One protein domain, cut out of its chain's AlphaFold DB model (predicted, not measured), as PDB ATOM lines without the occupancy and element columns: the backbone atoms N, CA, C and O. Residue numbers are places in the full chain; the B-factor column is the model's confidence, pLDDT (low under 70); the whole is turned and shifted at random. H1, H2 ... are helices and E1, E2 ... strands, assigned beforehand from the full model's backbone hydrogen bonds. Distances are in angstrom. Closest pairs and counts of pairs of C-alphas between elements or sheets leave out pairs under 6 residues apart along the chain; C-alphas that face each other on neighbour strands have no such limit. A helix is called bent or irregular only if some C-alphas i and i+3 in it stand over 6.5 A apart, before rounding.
ATOM      1  N   VAL A  28     196.993 461.763 389.018       95.81
ATOM      2  CA  VAL A  28     198.305 461.113 388.922       95.81
ATOM      3  C   VAL A  28     198.863 461.344 387.530       95.81
ATOM      4  O   VAL A  28     198.250 460.957 386.541       95.81
ATOM      5  N   TYR A  29     200.063 461.905 387.480       94.56
ATOM      6  CA  TYR A  29     200.732 462.316 386.262       94.56
ATOM      7  C   TYR A  29     201.999 461.519 386.038       94.56
ATOM      8  O   TYR A  29     202.687 461.084 386.962       94.56
ATOM      9  N   GLY A  30     202.324 461.333 384.772       94.69
ATOM     10  CA  GLY A  30     203.501 460.601 384.351       94.69
ATOM     11  C   GLY A  30     203.584 460.548 382.842       94.69
ATOM     12  O   GLY A  30     202.832 461.235 382.154       94.69
ATOM     13  N   ARG A  31     204.511 459.738 382.337       94.44
ATOM     14  CA  ARG A  31     204.989 459.737 380.947       94.44
ATOM     15  C   ARG A  31     203.957 460.041 379.861       94.44
ATOM     16  O   ARG A  31     204.237 460.836 378.975       94.44
ATOM     17  N   GLU A  32     202.804 459.383 379.899       91.88
ATOM     18  CA  GLU A  32     201.759 459.513 378.875       91.88
ATOM     19  C   GLU A  32     201.194 460.936 378.757       91.88
ATOM     20  O   GLU A  32     200.950 461.402 377.649       91.88
ATOM     21  N   HIS A  33     201.114 461.666 379.871       89.88
ATOM     22  CA  HIS A  33     200.699 463.073 379.915       89.88
ATOM     23  C   HIS A  33     201.717 464.004 379.236       89.88
ATOM     24  O   HIS A  33     201.387 465.114 378.826       89.88
ATOM     25  N   PHE A  34     202.956 463.533 379.084       88.75
ATOM     26  CA  PHE A  34     204.077 464.260 378.496       88.75
ATOM     27  C   PHE A  34     204.586 463.594 377.209       88.75
ATOM     28  O   PHE A  34     205.700 463.866 376.767       88.75
ATOM     29  N   ALA A  35     203.788 462.718 376.581       88.06
ATOM     30  CA  ALA A  35     204.202 461.947 375.403       88.06
ATOM     31  C   ALA A  35     204.617 462.826 374.207       88.06
ATOM     32  O   ALA A  35     205.413 462.406 373.368       88.06
ATOM     33  N   TRP A  36     204.122 464.065 374.155       83.00
ATOM     34  CA  TRP A  36     204.488 465.071 373.158       83.00
ATOM     35  C   TRP A  36     205.968 465.496 373.222       83.00
ATOM     36  O   TRP A  36     206.483 466.013 372.234       83.00
ATOM     37  N   LEU A  37     206.685 465.209 374.318       83.44
ATOM     38  CA  LEU A  37     208.146 465.361 374.415       83.44
ATOM     39  C   LEU A  37     208.920 464.322 373.577       83.44
ATOM     40  O   LEU A  37     210.154 464.345 373.534       83.44
ATOM     41  N   GLY A  38     208.225 463.372 372.941       88.50
ATOM     42  CA  GLY A  38     208.839 462.327 372.130       88.50
ATOM     43  C   GLY A  38     209.798 461.467 372.964       88.50
ATOM     44  O   GLY A  38     209.427 461.033 374.057       88.50
ATOM     45  N   PRO A  39     211.038 461.218 372.498       90.12
ATOM     46  CA  PRO A  39     212.012 460.427 373.248       90.12
ATOM     47  C   PRO A  39     212.264 460.938 374.671       90.12
ATOM     48  O   PRO A  39     212.438 460.124 375.571       90.12
ATOM     49  N   ALA A  40     212.217 462.253 374.920       87.81
ATOM     50  CA  ALA A  40     212.475 462.807 376.251       87.81
ATOM     51  C   ALA A  40     211.412 462.408 377.295       87.81
ATOM     52  O   ALA A  40     211.713 462.341 378.485       87.81
ATOM     53  N   ALA A  41     210.201 462.027 376.873       90.88
ATOM     54  CA  ALA A  41     209.187 461.499 377.785       90.88
ATOM     55  C   ALA A  41     209.662 460.225 378.513       90.88
ATOM     56  O   ALA A  41     209.161 459.905 379.589       90.88
ATOM     57  N   MET A  42     210.646 459.492 377.973       95.31
ATOM     58  CA  MET A  42     211.180 458.279 378.604       95.31
ATOM     59  C   MET A  42     211.838 458.526 379.969       95.31
ATOM     60  O   MET A  42     211.912 457.592 380.765       95.31
ATOM     61  N   TYR A  43     212.277 459.758 380.248       95.94
ATOM     62  CA  TYR A  43     212.830 460.146 381.548       95.94
ATOM     63  C   TYR A  43     211.743 460.299 382.622       95.94
ATOM     64  O   TYR A  43     212.035 460.257 383.816       95.94
ATOM     65  N   ILE A  44     210.480 460.421 382.223       96.75
ATOM     66  CA  ILE A  44     209.352 460.530 383.138       96.75
ATOM     67  C   ILE A  44     208.812 459.118 383.394       96.75
ATOM     68  O   ILE A  44     208.369 458.419 382.485       96.75
ATOM     69  N   SER A  45     208.830 458.668 384.648       98.44
ATOM     70  CA  SER A  45     208.137 457.453 385.095       98.44
ATOM     71  C   SER A  45     206.649 457.432 384.691       98.44
ATOM     72  O   SER A  45     205.993 458.465 384.576       98.44
ATOM     73  N   ARG A  46     206.079 456.234 384.483       97.38
ATOM     74  CA  ARG A  46     204.660 456.057 384.086       97.38
ATOM     75  C   ARG A  46     203.681 456.689 385.078       97.38
ATOM     76  O   ARG A  46     202.718 457.314 384.663       97.38
ATOM     77  N   ARG A  47     203.962 456.528 386.370       97.88
ATOM     78  CA  ARG A  47     203.347 457.249 387.486       97.88
ATOM     79  C   ARG A  47     204.494 457.991 388.156       97.88
ATOM     80  O   ARG A  47     205.394 457.334 388.663       97.88
ATOM     81  N   HIS A  48     204.526 459.308 388.024       97.94
ATOM     82  CA  HIS A  48     205.675 460.127 388.396       97.94
ATOM     83  C   HIS A  48     205.370 460.964 389.627       97.94
ATOM     84  O   HIS A  48     206.025 460.811 390.648       97.94
ATOM     85  N   PHE A  49     204.323 461.777 389.550       97.75
ATOM     86  CA  PHE A  49     203.855 462.590 390.660       97.75
ATOM     87  C   PHE A  49     202.330 462.595 390.707       97.75
ATOM     88  O   PHE A  49     201.663 462.222 389.742       97.75
ATOM     89  N   ALA A  50     201.769 463.005 391.834       96.31
ATOM     90  CA  ALA A  50     200.356 463.299 391.973       96.31
ATOM     91  C   ALA A  50     200.163 464.753 392.389       96.31
ATOM     92  O   ALA A  50     200.944 465.265 393.187       96.31
ATOM     93  N   LEU A  51     199.101 465.379 391.888       93.56
ATOM     94  CA  LEU A  51     198.553 466.599 392.469       93.56
ATOM     95  C   LEU A  51     197.344 466.235 393.323       93.56
ATOM     96  O   LEU A  51     196.557 465.362 392.948       93.56
ATOM     97  N   LYS A  52     197.197 466.888 394.474       90.94
ATOM     98  CA  LYS A  52     196.052 466.718 395.373       90.94
ATOM     99  C   LYS A  52     195.562 468.065 395.866       90.94
ATOM    100  O   LYS A  52     196.366 468.953 396.134       90.94
ATOM    101  N   ARG A  53     194.253 468.182 396.082       85.00
ATOM    102  CA  ARG A  53     193.670 469.298 396.828       85.00
ATOM    103  C   ARG A  53     193.170 468.830 398.182       85.00
ATOM    104  O   ARG A  53     192.425 467.861 398.275       85.00
ATOM    105  N   ALA A  54     193.557 469.545 399.227       85.88
ATOM    106  CA  ALA A  54     193.077 469.307 400.581       85.88
ATOM    107  C   ALA A  54     192.974 470.644 401.313       85.88
ATOM    108  O   ALA A  54     193.909 471.437 401.292       85.88
ATOM    109  N   GLY A  55     191.821 470.919 401.927       86.38
ATOM    110  CA  GLY A  55     191.627 472.148 402.708       86.38
ATOM    111  C   GLY A  55     191.817 473.452 401.920       86.38
ATOM    112  O   GLY A  55     192.243 474.442 402.494       86.38
ATOM    113  N   GLY A  56     191.546 473.459 400.610       83.56
ATOM    114  CA  GLY A  56     191.731 474.636 399.746       83.56
ATOM    115  C   GLY A  56     193.146 474.801 399.177       83.56
ATOM    116  O   GLY A  56     193.295 475.452 398.144       83.56
ATOM    117  N   ALA A  57     194.142 474.130 399.754       87.62
ATOM    118  CA  ALA A  57     195.521 474.124 399.277       87.62
ATOM    119  C   ALA A  57     195.760 473.078 398.174       87.62
ATOM    120  O   ALA A  57     195.021 472.089 398.050       87.62
ATOM    121  N   LEU A  58     196.792 473.318 397.361       88.94
ATOM    122  CA  LEU A  58     197.295 472.401 396.341       88.94
ATOM    123  C   LEU A  58     198.572 471.737 396.853       88.94
ATOM    124  O   LEU A  58     199.445 472.403 397.391       88.94
ATOM    125  N   TYR A  59     198.693 470.434 396.640       93.81
ATOM    126  CA  TYR A  59     199.858 469.654 397.031       93.81
ATOM    127  C   TYR A  59     200.389 468.864 395.848       93.81
ATOM    128  O   TYR A  59     199.613 468.398 395.008       93.81
ATOM    129  N   ILE A  60     201.695 468.635 395.846       95.88
ATOM    130  CA  ILE A  60     202.378 467.689 394.977       95.88
ATOM    131  C   ILE A  60     202.990 466.557 395.804       95.88
ATOM    132  O   ILE A  60     203.397 466.737 396.947       95.88
ATOM    133  N   LEU A  61     203.024 465.365 395.224       97.56
ATOM    134  CA  LEU A  61     203.641 464.179 395.804       97.56
ATOM    135  C   LEU A  61     204.415 463.456 394.710       97.56
ATOM    136  O   LEU A  61     203.809 463.045 393.722       97.56
ATOM    137  N   ASP A  62     205.713 463.237 394.896       98.62
ATOM    138  CA  ASP A  62     206.451 462.280 394.068       98.62
ATOM    139  C   ASP A  62     206.020 460.837 394.407       98.62
ATOM    140  O   ASP A  62     205.840 460.476 395.571       98.62
ATOM    141  N   LEU A  63     205.820 459.999 393.386       98.50
ATOM    142  CA  LEU A  63     205.309 458.629 393.516       98.50
ATOM    143  C   LEU A  63     206.409 457.555 393.433       98.50
ATOM    144  O   LEU A  63     206.146 456.435 392.985       98.50
ATOM    145  N   GLY A  64     207.632 457.884 393.842       98.00
ATOM    146  CA  GLY A  64     208.802 457.019 393.694       98.00
ATOM    147  C   GLY A  64     209.373 457.079 392.281       98.00
ATOM    148  O   GLY A  64     209.708 456.051 391.687       98.00
ATOM    149  N   SER A  65     209.419 458.277 391.704       98.50
ATOM    150  CA  SER A  65     209.912 458.476 390.353       98.50
ATOM    151  C   SER A  65     211.412 458.177 390.232       98.50
ATOM    152  O   SER A  65     212.197 458.302 391.176       98.50
ATOM    153  N   THR A  66     211.837 457.770 389.034       98.31
ATOM    154  CA  THR A  66     213.239 457.399 388.780       98.31
ATOM    155  C   THR A  66     214.160 458.620 388.781       98.31
ATOM    156  O   THR A  66     215.238 458.567 389.364       98.31
ATOM    157  N   ASN A  67     213.722 459.713 388.150       97.56
ATOM    158  CA  ASN A  67     214.538 460.910 387.924       97.56
ATOM    159  C   ASN A  67     214.144 462.106 388.806       97.56
ATOM    160  O   ASN A  67     214.763 463.161 388.694       97.56
ATOM    161  N   GLY A  68     213.170 461.927 389.700       98.12
ATOM    162  CA  GLY A  68     212.772 462.919 390.691       98.12
ATOM    163  C   GLY A  68     211.770 463.950 390.182       98.12
ATOM    164  O   GLY A  68     211.792 464.368 389.019       98.12
ATOM    165  N   THR A  69     210.940 464.397 391.117       98.12
ATOM    166  CA  THR A  69     210.234 465.672 391.074       98.12
ATOM    167  C   THR A  69     210.944 466.643 392.009       98.12
ATOM    168  O   THR A  69     211.302 466.277 393.128       98.12
ATOM    169  N   TYR A  70     211.115 467.884 391.566       97.81
ATOM    170  CA  TYR A  70     211.750 468.940 392.342       97.81
ATOM    171  C   TYR A  70     210.811 470.130 392.463       97.81
ATOM    172  O   TYR A  70     210.169 470.503 391.482       97.81
ATOM    173  N   VAL A  71     210.769 470.748 393.638       96.50
ATOM    174  CA  VAL A  71     210.068 472.013 393.884       96.50
ATOM    175  C   VAL A  71     211.108 473.038 394.308       96.50
ATOM    176  O   VAL A  71     211.852 472.808 395.258       96.50
ATOM    177  N   ASN A  72     211.221 474.139 393.567       95.50
ATOM    178  CA  ASN A  72     212.232 475.180 393.769       95.50
ATOM    179  C   ASN A  72     213.666 474.612 393.872       95.50
ATOM    180  O   ASN A  72     214.477 475.054 394.684       95.50
ATOM    181  N   GLY A  73     213.967 473.593 393.058       95.94
ATOM    182  CA  GLY A  73     215.268 472.913 393.025       95.94
ATOM    183  C   GLY A  73     215.498 471.870 394.127       95.94
ATOM    184  O   GLY A  73     216.540 471.218 394.122       95.94
ATOM    185  N   VAL A  74     214.545 471.669 395.040       98.12
ATOM    186  CA  VAL A  74     214.621 470.661 396.107       98.12
ATOM    187  C   VAL A  74     213.938 469.374 395.652       98.12
ATOM    188  O   VAL A  74     212.774 469.414 395.262       98.12
ATOM    189  N   ASP A  75     214.646 468.243 395.698       98.38
ATOM    190  CA  ASP A  75     214.083 466.910 395.424       98.38
ATOM    191  C   ASP A  75     213.075 466.536 396.519       98.38
ATOM    192  O   ASP A  75     213.429 466.522 397.696       98.38
ATOM    193  N   ILE A  76     211.833 466.237 396.136       98.56
ATOM    194  CA  ILE A  76     210.746 465.943 397.083       98.56
ATOM    195  C   ILE A  76     210.469 464.439 397.248       98.56
ATOM    196  O   ILE A  76     209.470 464.040 397.855       98.56
ATOM    197  N   ARG A  77     211.312 463.565 396.687       98.19
ATOM    198  CA  ARG A  77     211.161 462.112 396.845       98.19
ATOM    199  C   ARG A  77     211.262 461.700 398.310       98.19
ATOM    200  O   ARG A  77     212.284 461.895 398.952       98.19
ATOM    201  N   GLY A  78     210.219 461.038 398.809       97.31
ATOM    202  CA  GLY A  78     210.162 460.552 400.192       97.31
ATOM    203  C   GLY A  78     209.664 461.580 401.214       97.31
ATOM    204  O   GLY A  78     209.348 461.183 402.331       97.31
ATOM    205  N   GLU A  79     209.490 462.846 400.821       96.44
ATOM    206  CA  GLU A  79     209.010 463.925 401.701       96.44
ATOM    207  C   GLU A  79     207.487 463.880 401.941       96.44
ATOM    208  O   GLU A  79     206.958 464.529 402.840       96.44
ATOM    209  N   GLY A  80     206.750 463.083 401.162       96.31
ATOM    210  CA  GLY A  80     205.293 463.010 401.245       96.31
ATOM    211  C   GLY A  80     204.612 464.148 400.480       96.31
ATOM    212  O   GLY A  80     205.009 464.470 399.362       96.31
ATOM    213  N   LEU A  81     203.518 464.689 401.028       96.12
ATOM    214  CA  LEU A  81     202.795 465.798 400.398       96.12
ATOM    215  C   LEU A  81     203.536 467.110 400.649       96.12
ATOM    216  O   LEU A  81     203.676 467.524 401.796       96.12
ATOM    217  N   VAL A  82     203.931 467.777 399.571       97.25
ATOM    218  CA  VAL A  82     204.524 469.115 399.591       97.25
ATOM    219  C   VAL A  82     203.471 470.106 399.118       97.25
ATOM    220  O   VAL A  82     202.902 469.935 398.040       97.25
ATOM    221  N   GLU A  83     203.159 471.102 399.943       95.12
ATOM    222  CA  GLU A  83     202.243 472.178 399.564       95.12
ATOM    223  C   GLU A  83     202.883 473.043 398.473       95.12
ATOM    224  O   GLU A  83     204.075 473.334 398.531       95.12
ATOM    225  N   LEU A  84     202.090 473.414 397.471       91.31
ATOM    226  CA  LEU A  84     202.496 474.285 396.377       91.31
ATOM    227  C   LEU A  84     201.871 475.665 396.542       91.31
ATOM    228  O   LEU A  84     200.657 475.789 396.730       91.31
ATOM    229  N   TYR A  85     202.690 476.691 396.358       88.25
ATOM    230  CA  TYR A  85     202.293 478.092 396.378       88.25
ATOM    231  C   TYR A  85     202.465 478.739 395.006       88.25
ATOM    232  O   TYR A  85     203.217 478.273 394.150       88.25
ATOM    233  N   ARG A  86     201.767 479.858 394.794       83.31
ATOM    234  CA  ARG A  86     201.934 480.688 393.599       83.31
ATOM    235  C   ARG A  86     203.404 481.085 393.423       83.31
ATOM    236  O   ARG A  86     204.010 481.637 394.336       83.31
ATOM    237  N   GLY A  87     203.940 480.870 392.225       82.94
ATOM    238  CA  GLY A  87     205.325 481.159 391.866       82.94
ATOM    239  C   GLY A  87     206.300 480.005 392.104       82.94
ATOM    240  O   GLY A  87     207.438 480.110 391.651       82.94
ATOM    241  N   ASP A  88     205.880 478.910 392.751       89.94
ATOM    242  CA  ASP A  88     206.735 477.732 392.892       89.94
ATOM    243  C   ASP A  88     207.090 477.155 391.522       89.94
ATOM    244  O   ASP A  88     206.234 476.985 390.652       89.94
ATOM    245  N   VAL A  89     208.364 476.817 391.349       89.00
ATOM    246  CA  VAL A  89     208.877 476.168 390.145       89.00
ATOM    247  C   VAL A  89     208.936 474.671 390.389       89.00
ATOM    248  O   VAL A  89     209.652 474.203 391.274       89.00
ATOM    249  N   VAL A  90     208.216 473.900 389.585       91.62
ATOM    250  CA  VAL A  90     208.240 472.440 389.635       91.62
ATOM    251  C   VAL A  90     209.010 471.905 388.443       91.62
ATOM    252  O   VAL A  90     208.652 472.169 387.296       91.62
ATOM    253  N   ASN A  91     210.027 471.093 388.710       93.56
ATOM    254  CA  ASN A  91     210.762 470.352 387.698       93.56
ATOM    255  C   ASN A  91     210.434 468.857 387.787       93.56
ATOM    256  O   ASN A  91     210.383 468.277 388.870       93.56
ATOM    257  N   VAL A  92     210.218 468.218 386.640       93.69
ATOM    258  CA  VAL A  92     209.915 466.791 386.530       93.69
ATOM    259  C   VAL A  92     210.979 466.143 385.654       93.69
ATOM    260  O   VAL A  92     211.091 466.433 384.458       93.69
ATOM    261  N   ALA A  93     211.756 465.243 386.257       95.00
ATOM    262  CA  ALA A  93     212.799 464.457 385.606       95.00
ATOM    263  C   ALA A  93     213.864 465.257 384.824       95.00
ATOM    264  O   ALA A  93     214.503 464.697 383.934       95.00
ATOM    265  N   GLY A  94     214.043 466.554 385.097       91.00
ATOM    266  CA  GLY A  94     214.977 467.415 384.361       91.00
ATOM    267  C   GLY A  94     214.557 467.726 382.919       91.00
ATOM    268  O   GLY A  94     215.351 468.271 382.151       91.00
ATOM    269  N   VAL A  95     213.337 467.352 382.523       88.44
ATOM    270  CA  VAL A  95     212.849 467.470 381.135       88.44
ATOM    271  C   VAL A  95     211.558 468.269 381.014       88.44
ATOM    272  O   VAL A  95     211.148 468.582 379.900       88.44
ATOM    273  N   VAL A  96     210.919 468.594 382.136       87.50
ATOM    274  CA  VAL A  96     209.749 469.469 382.214       87.50
ATOM    275  C   VAL A  96     209.952 470.412 383.382       87.50
ATOM    276  O   VAL A  96     210.348 469.974 384.457       87.50
ATOM    277  N   GLU A  97     209.638 471.680 383.168       86.56
ATOM    278  CA  GLU A  97     209.547 472.687 384.215       86.56
ATOM    279  C   GLU A  97     208.207 473.413 384.065       86.56
ATOM    280  O   GLU A  97     207.672 473.525 382.958       86.56
ATOM    281  N   PHE A  98     207.604 473.821 385.174       83.50
ATOM    282  CA  PHE A  98     206.429 474.682 385.171       83.50
ATOM    283  C   PHE A  98     206.367 475.532 386.424       83.50
ATOM    284  O   PHE A  98     206.900 475.161 387.465       83.50
ATOM    285  N   ILE A  99     205.672 476.659 386.311       82.88
ATOM    286  CA  ILE A  99     205.434 477.576 387.419       82.88
ATOM    287  C   ILE A  99     203.998 477.379 387.892       82.88
ATOM    288  O   ILE A  99     203.065 477.272 387.090       82.88
ATOM    289  N   VAL A 100     203.816 477.296 389.204       82.50
ATOM    290  CA  VAL A 100     202.495 477.248 389.820       82.50
ATOM    291  C   VAL A 100     201.876 478.638 389.726       82.50
ATOM    292  O   VAL A 100     202.277 479.567 390.418       82.50
ATOM    293  N   GLU A 101     200.872 478.784 388.874       73.94
ATOM    294  CA  GLU A 101     200.050 479.989 388.810       73.94
ATOM    295  C   GLU A 101     198.740 479.763 389.582       73.94
ATOM    296  O   GLU A 101     198.150 478.678 389.543       73.94
TER     297      GLU A 101
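Overview. This is residues 28 to 101 of the 103 residues of the protein "FHA domain containing protein" of Pyrobaculum islandicum (strain DSM 4184 / JCM 9189 / GEO3) (UniProt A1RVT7). What is the shape? Two small three-stranded sheets, in the orders E1 E2 E4 and E3 E5 E6, stand at an angle to each other and come close where Phe 49 of E1 and Asp 62 of E2 near E3. The irregular helix H1 is at one end of the long axis, the turn of the E1 and E2 hairpin at the other. What makes it up? The 74 printed residues hold one named helix, then six named strands, both sheets antiparallel, class mixed; the whole is compact, with a radius of gyration of the C-alphas of 11.6 A, and spans 37 by 22 by 20 A.

Arrangement. How does the first sheet pair? E1, residues 49 to 54, and E2, residues 57 to 62, form an antiparallel hairpin, with N 50 and O 61 2.8 A apart. E4, residues 82 to 84, is antiparallel to E2, with N 60 and O 82 2.8 A apart. And the second? E5, residues 89 to 92, is antiparallel to E3, residues 69 to 71, with N 70 to O 91 2.8 A, and forms a hairpin with E6, residues 96 to 99, with N 90 to O 98 2.8 A. Where do the sheets come closest? The closest C-alphas of E2 and E3, Asp 62 and Thr 69, are 5.9 A apart. Where is the helix? H1, residues 31 to 43, only grazes the sheet E3 E5 E6; 1 of 9 O i to N i+4 pairs and 8 of 10 O i to N i+3 pairs are within hydrogen-bond range.

Along the chain. Where does H1 begin? C-alpha 31 is at (204.989, 459.737, 380.947); H1 measures 7.9 A and is irregular, C-alphas 36 and 39 being 8.8 A apart. How long are the strands? E1 measures 16.1 A, E2 16.9 A, E3 6.9 A, E4 6.4 A, E5 10.1 A and E6 10.6 A, which ends at C-alpha 99, (205.434, 477.576, 387.419).

Size, cuts and confidence. How large is it? The two farthest C-alphas, Pro 39 and Gly 55, are 37.7 A apart. Is anything missing or uncertain? The printed part has no cut and no long link, and no printed residue is under 70 in pLDDT.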